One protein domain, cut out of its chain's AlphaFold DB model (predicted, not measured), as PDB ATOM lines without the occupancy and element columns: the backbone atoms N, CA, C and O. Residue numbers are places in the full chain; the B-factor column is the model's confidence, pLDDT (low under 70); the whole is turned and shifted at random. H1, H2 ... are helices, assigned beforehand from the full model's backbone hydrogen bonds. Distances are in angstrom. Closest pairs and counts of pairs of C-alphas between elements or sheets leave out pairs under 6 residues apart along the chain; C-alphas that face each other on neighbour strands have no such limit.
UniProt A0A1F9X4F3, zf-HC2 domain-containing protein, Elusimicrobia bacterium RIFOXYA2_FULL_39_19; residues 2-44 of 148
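This is residues 2 to 44 of the 148 residues of the protein "zf-HC2 domain-containing protein" of Elusimicrobia bacterium RIFOXYA2_FULL_39_19 (UniProt A0A1F9X4F3). Two helices, H2 and H3, meet near their ends and make an open V, with the one-residue link at Cys 24 in its corner. The short helix H1 lies in the opening of the V, near both H2 and H3 but without clear contact, and the far end of the longer H3 sticks out with residues 39 to 44. The printed part has 43 residues, with three named helices in the order H1, H2, H3 and no named strand; the class is all helix. It is only just loose, close to compact, with a radius of gyration of the C-alphas of 11.4 A, and its outline is flat, spanning 33 by 23 by 9 A.

Start at H1, residues 2 to 5, and go on over a tight link of 5 residues to H2, residues 11 to 23. H1 and H2 are close but not clearly touching: their closest C-alphas, those of Tyr 4 and Glu 14, are 7.1 A apart. Past Cys 24, the tight link of 1 residue, you reach H3, residues 25 to 42. H2 and H3 only just touch, and only at the corner by their link, with 3 pairs of C-alphas within 8 A. Look there at the residues that touch: H2 touches H3 with residues 21 to 22 alone, and H3 touches H2 with residues 27 to 28 alone; the closest C-alphas, those of Leu 21 and Arg 28, are 5.5 A apart. The two helices run opposite ways at a steep tilt of 63 degrees, and their centres are 16.5 A apart. H1 and H3 are close but not clearly touching, with their closest C-alphas, those of Ile 5 and Leu 35, 7.6 A apart. On the backbone, every O i to N i+4 pair is within hydrogen-bond range in H3, and 8 of 9 are in H2; H1 is too short for such a pair, and its 1 pair of O i and N i+3 is within range.

Find C-alpha 2 at (6.105, 20.565, -47.998), where H1 begins; it runs to Ile 5. Find C-alpha 11 at (14.064, 14.612, -36.479); from there H2 runs 19.0 A to Glu 23. H3 begins at Ala 25 and runs 25.7 A to C-alpha 42 at (-2.428, 33.216, -43.544).

The two C-alphas farthest apart are those of Glu 23 and Lys 44, at 33.6 A. Residues 39 to 44, of which 39 to 42 belong to H3, stand free. The printed part has no cut, and both links are tight. In this predicted model the mean pLDDT of the printed part is 92.3, and no printed residue is under 70.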
ATOM      1  N   SER A   2       7.434  20.370 -48.627       86.12
ATOM      2  CA  SER A   2       6.105  20.565 -47.998       86.12
ATOM      3  C   SER A   2       6.050  20.005 -46.575       86.12
ATOM      4  O   SER A   2       5.828  20.758 -45.639       86.12
ATOM      5  N   SER A   3       6.460  18.748 -46.378       89.88
ATOM      6  CA  SER A   3       6.485  18.099 -45.056       89.88
ATOM      7  C   SER A   3       7.317  18.846 -44.001       89.88
ATOM      8  O   SER A   3       7.047  18.734 -42.812       89.88
ATOM      9  N   TYR A   4       8.310  19.649 -44.405       90.69
ATOM     10  CA  TYR A   4       9.047  20.525 -43.481       90.69
ATOM     11  C   TYR A   4       8.196  21.706 -43.009       90.69
ATOM     12  O   TYR A   4       8.189  22.050 -41.832       90.69
ATOM     13  N   ILE A   5       7.454  22.317 -43.931       90.75
ATOM     14  CA  ILE A   5       6.528  23.419 -43.652       90.75
ATOM     15  C   ILE A   5       5.366  22.925 -42.774       90.75
ATOM     16  O   ILE A   5       4.941  23.641 -41.860       90.75
ATOM     17  N   ASP A   6       4.901  21.704 -43.021       91.62
ATOM     18  CA  ASP A   6       3.781  21.069 -42.322       91.62
ATOM     19  C   ASP A   6       4.197  20.387 -41.001       91.62
ATOM     20  O   ASP A   6       3.341  19.982 -40.223       91.62
ATOM     21  N   LYS A   7       5.504  20.369 -40.683       91.31
ATOM     22  CA  LYS A   7       6.103  19.738 -39.486       91.31
ATOM     23  C   LYS A   7       5.858  18.226 -39.380       91.31
ATOM     24  O   LYS A   7       5.727  17.687 -38.287       91.31
ATOM     25  N   GLU A   8       5.845  17.547 -40.518       94.62
ATOM     26  CA  GLU A   8       5.628  16.099 -40.626       94.62
ATOM     27  C   GLU A   8       6.936  15.305 -40.779       94.62
ATOM     28  O   GLU A   8       6.915  14.081 -40.868       94.62
ATOM     29  N   LEU A   9       8.086  15.984 -40.833       93.75
ATOM     30  CA  LEU A   9       9.387  15.321 -40.933       93.75
ATOM     31  C   LEU A   9       9.822  14.737 -39.592       93.75
ATOM     32  O   LEU A   9       9.678  15.362 -38.541       93.75
ATOM     33  N   SER A  10      10.456  13.567 -39.649       95.00
ATOM     34  CA  SER A  10      11.160  13.025 -38.491       95.00
ATOM     35  C   SER A  10      12.391  13.884 -38.139       95.00
ATOM     36  O   SER A  10      12.967  14.545 -39.012       95.00
ATOM     37  N   PRO A  11      12.891  13.833 -36.887       93.62
ATOM     38  CA  PRO A  11      14.064  14.612 -36.479       93.62
ATOM     39  C   PRO A  11      15.328  14.324 -37.306       93.62
ATOM     40  O   PRO A  11      16.204  15.181 -37.428       93.62
ATOM     41  N   VAL A  12      15.456  13.112 -37.858       94.38
ATOM     42  CA  VAL A  12      16.597  12.713 -38.698       94.38
ATOM     43  C   VAL A  12      16.504  13.369 -40.076       94.38
ATOM     44  O   VAL A  12      17.483  13.938 -40.566       94.38
ATOM     45  N   GLU A  13      15.323  13.335 -40.688       92.69
ATOM     46  CA  GLU A  13      15.083  13.940 -41.999       92.69
ATOM     47  C   GLU A  13      15.159  15.465 -41.939       92.69
ATOM     48  O   GLU A  13      15.702  16.090 -42.852       92.69
ATOM     49  N   GLU A  14      14.699  16.068 -40.841       93.25
ATOM     50  CA  GLU A  14      14.816  17.505 -40.616       93.25
ATOM     51  C   GLU A  14      16.285  17.950 -40.558       93.25
ATOM     52  O   GLU A  14      16.667  18.926 -41.211       93.25
ATOM     53  N   ARG A  15      17.154  17.207 -39.856       93.62
ATOM     54  CA  ARG A  15      18.603  17.487 -39.842       93.62
ATOM     55  C   ARG A  15      19.228  17.354 -41.228       93.62
ATOM     56  O   ARG A  15      20.022  18.205 -41.624       93.62
ATOM     57  N   LYS A  16      18.860  16.315 -41.982       94.25
ATOM     58  CA  LYS A  16      19.360  16.107 -43.350       94.25
ATOM     59  C   LYS A  16      18.941  17.251 -44.278       94.25
ATOM     60  O   LYS A  16      19.766  17.783 -45.018       94.25
ATOM     61  N   LEU A  17      17.676  17.663 -44.207       92.81
ATOM     62  CA  LEU A  17      17.139  18.750 -45.018       92.81
ATOM     63  C   LEU A  17      17.751  20.103 -44.636       92.81
ATOM     64  O   LEU A  17      18.150  20.862 -45.514       92.81
ATOM     65  N   THR A  18      17.866  20.407 -43.342       92.19
ATOM     66  CA  THR A  18      18.499  21.651 -42.872       92.19
ATOM     67  C   THR A  18      19.986  21.706 -43.212       92.19
ATOM     68  O   THR A  18      20.477  22.779 -43.560       92.19
ATOM     69  N   GLY A  19      20.689  20.568 -43.193       93.94
ATOM     70  CA  GLY A  19      22.042  20.440 -43.738       93.94
ATOM     71  C   GLY A  19      22.095  20.835 -45.214       93.94
ATOM     72  O   GLY A  19      22.806  21.767 -45.579       93.94
ATOM     73  N   HIS A  20      21.247  20.225 -46.045       93.69
ATOM     74  CA  HIS A  20      21.170  20.546 -47.473       93.69
ATOM     75  C   HIS A  20      20.843  22.028 -47.745       93.69
ATOM     76  O   HIS A  20      21.437  22.652 -48.620       93.69
ATOM     77  N   LEU A  21      19.941  22.636 -46.966       94.00
ATOM     78  CA  LEU A  21      19.566  24.049 -47.117       94.00
ATOM     79  C   LEU A  21      20.707  25.029 -46.791       94.00
ATOM     80  O   LEU A  21      20.686  26.171 -47.269       94.00
ATOM     81  N   LYS A  22      21.703  24.620 -45.994       94.00
ATOM     82  CA  LYS A  22      22.904  25.431 -45.725       94.00
ATOM     83  C   LYS A  22      23.842  25.479 -46.929       94.00
ATOM     84  O   LYS A  22      24.429  26.528 -47.181       94.00
ATOM     85  N   GLU A  23      23.914  24.398 -47.691       95.12
ATOM     86  CA  GLU A  23      24.835  24.250 -48.823       95.12
ATOM     87  C   GLU A  23      24.193  24.645 -50.163       95.12
ATOM     88  O   GLU A  23      24.865  25.166 -51.049       95.12
ATOM     89  N   CYS A  24      22.876  24.469 -50.304       96.19
ATOM     90  CA  CYS A  24      22.164  24.670 -51.562       96.19
ATOM     91  C   CYS A  24      21.339  25.971 -51.577       96.19
ATOM     92  O   CYS A  24      20.273  26.080 -50.961       96.19
ATOM     93  N   ALA A  25      21.819  26.976 -52.318       94.56
ATOM     94  CA  ALA A  25      21.156  28.278 -52.432       94.56
ATOM     95  C   ALA A  25      19.826  28.227 -53.209       94.56
ATOM     96  O   ALA A  25      18.887  28.943 -52.851       94.56
ATOM     97  N   SER A  26      19.714  27.378 -54.240       95.12
ATOM     98  CA  SER A  26      18.476  27.215 -55.018       95.12
ATOM     99  C   SER A  26      17.347  26.666 -54.147       95.12
ATOM    100  O   SER A  26      16.283  27.275 -54.061       95.12
ATOM    101  N   CYS A  27      17.620  25.602 -53.392       94.44
ATOM    102  CA  CYS A  27      16.659  25.008 -52.469       94.44
ATOM    103  C   CYS A  27      16.240  25.973 -51.348       94.44
ATOM    104  O   CYS A  27      15.076  26.004 -50.945       94.44
ATOM    105  N   ARG A  28      17.149  26.829 -50.869       94.50
ATOM    106  CA  ARG A  28      16.798  27.875 -49.895       94.50
ATOM    107  C   ARG A  28      15.842  28.914 -50.484       94.50
ATOM    108  O   ARG A  28      14.910  29.344 -49.804       94.50
ATOM    109  N   LYS A  29      16.055  29.302 -51.744       95.44
ATOM    110  CA  LYS A  29      15.173  30.225 -52.470       95.44
ATOM    111  C   LYS A  29      13.787  29.614 -52.691       95.44
ATOM    112  O   LYS A  29      12.790  30.291 -52.451       95.44
ATOM    113  N   GLU A  30      13.721  28.344 -53.084       94.31
ATOM    114  CA  GLU A  30      12.460  27.602 -53.236       94.31
ATOM    115  C   GLU A  30      11.680  27.532 -51.922       94.31
ATOM    116  O   GLU A  30      10.499  27.885 -51.884       94.31
ATOM    117  N   LEU A  31      12.348  27.176 -50.820       94.19
ATOM    118  CA  LEU A  31      11.723  27.163 -49.499       94.19
ATOM    119  C   LEU A  31      11.202  28.553 -49.104       94.19
ATOM    120  O   LEU A  31      10.099  28.676 -48.574       94.19
ATOM    121  N   GLY A  32      11.967  29.609 -49.397       93.56
ATOM    122  CA  GLY A  32      11.542  30.992 -49.186       93.56
ATOM    123  C   GLY A  32      10.265  31.343 -49.957       93.56
ATOM    124  O   GLY A  32       9.347  31.924 -49.378       93.56
ATOM    125  N   CYS A  33      10.172  30.935 -51.226       94.00
ATOM    126  CA  CYS A  33       8.987  31.134 -52.066       94.00
ATOM    127  C   CYS A  33       7.749  30.411 -51.504       94.00
ATOM    128  O   CYS A  33       6.662  30.991 -51.405       94.00
ATOM    129  N   LEU A  34       7.918  29.167 -51.044       93.12
ATOM    130  CA  LEU A  34       6.837  28.403 -50.414       93.12
ATOM    131  C   LEU A  34       6.362  29.054 -49.106       93.12
ATOM    132  O   LEU A  34       5.160  29.181 -48.868       93.12
ATOM    133  N   LEU A  35       7.292  29.532 -48.274       92.69
ATOM    134  CA  LEU A  35       6.959  30.235 -47.033       92.69
ATOM    135  C   LEU A  35       6.243  31.566 -47.291       92.69
ATOM    136  O   LEU A  35       5.321  31.911 -46.553       92.69
ATOM    137  N   GLN A  36       6.635  32.307 -48.330       93.25
ATOM    138  CA  GLN A  36       5.933  33.525 -48.747       93.25
ATOM    139  C   GLN A  36       4.504  33.212 -49.191       93.25
ATOM    140  O   GLN A  36       3.566  33.838 -48.701       93.25
ATOM    141  N   THR A  37       4.326  32.188 -50.025       91.50
ATOM    142  CA  THR A  37       3.001  31.722 -50.455       91.50
ATOM    143  C   THR A  37       2.119  31.353 -49.257       91.50
ATOM    144  O   THR A  37       0.988  31.821 -49.155       91.50
ATOM    145  N   ARG A  38       2.647  30.602 -48.277       90.62
ATOM    146  CA  ARG A  38       1.916  30.265 -47.040       90.62
ATOM    147  C   ARG A  38       1.484  31.505 -46.254       90.62
ATOM    148  O   ARG A  38       0.372  31.539 -45.734       90.62
ATOM    149  N   LYS A  39       2.346  32.524 -46.162       90.06
ATOM    150  CA  LYS A  39       2.014  33.786 -45.480       90.06
ATOM    151  C   LYS A  39       0.851  34.508 -46.158       90.06
ATOM    152  O   LYS A  39      -0.005  35.026 -45.452       90.06
ATOM    153  N   LEU A  40       0.775  34.494 -47.490       90.19
ATOM    154  CA  LEU A  40      -0.356  35.083 -48.217       90.19
ATOM    155  C   LEU A  40      -1.680  34.399 -47.859       90.19
ATOM    156  O   LEU A  40      -2.678  35.076 -47.627       90.19
ATOM    157  N   PHE A  41      -1.683  33.071 -47.732       87.31
ATOM    158  CA  PHE A  41      -2.867  32.346 -47.266       87.31
ATOM    159  C   PHE A  41      -3.204  32.629 -45.799       87.31
ATOM    160  O   PHE A  41      -4.380  32.677 -45.454       87.31
ATOM    161  N   ALA A  42      -2.205  32.856 -44.944       85.44
ATOM    162  CA  ALA A  42      -2.428  33.216 -43.544       85.44
ATOM    163  C   ALA A  42      -3.037  34.620 -43.373       85.44
ATOM    164  O   ALA A  42      -3.751  34.855 -42.403       85.44
ATOM    165  N   LEU A  43      -2.771  35.532 -44.313       84.00
ATOM    166  CA  LEU A  43      -3.365  36.873 -44.355       84.00
ATOM    167  C   LEU A  43      -4.808  36.874 -44.875       84.00
ATOM    168  O   LEU A  43      -5.500  37.882 -44.749       84.00
ATOM    169  N   LYS A  44      -5.269  35.768 -45.470       84.88
ATOM    170  CA  LYS A  44      -6.643  35.658 -45.947       84.88
ATOM    171  C   LYS A  44      -7.594  35.707 -44.756       84.88
ATOM    172  O   LYS A  44      -7.497  34.897 -43.834       84.88
TER     173      LYS A  44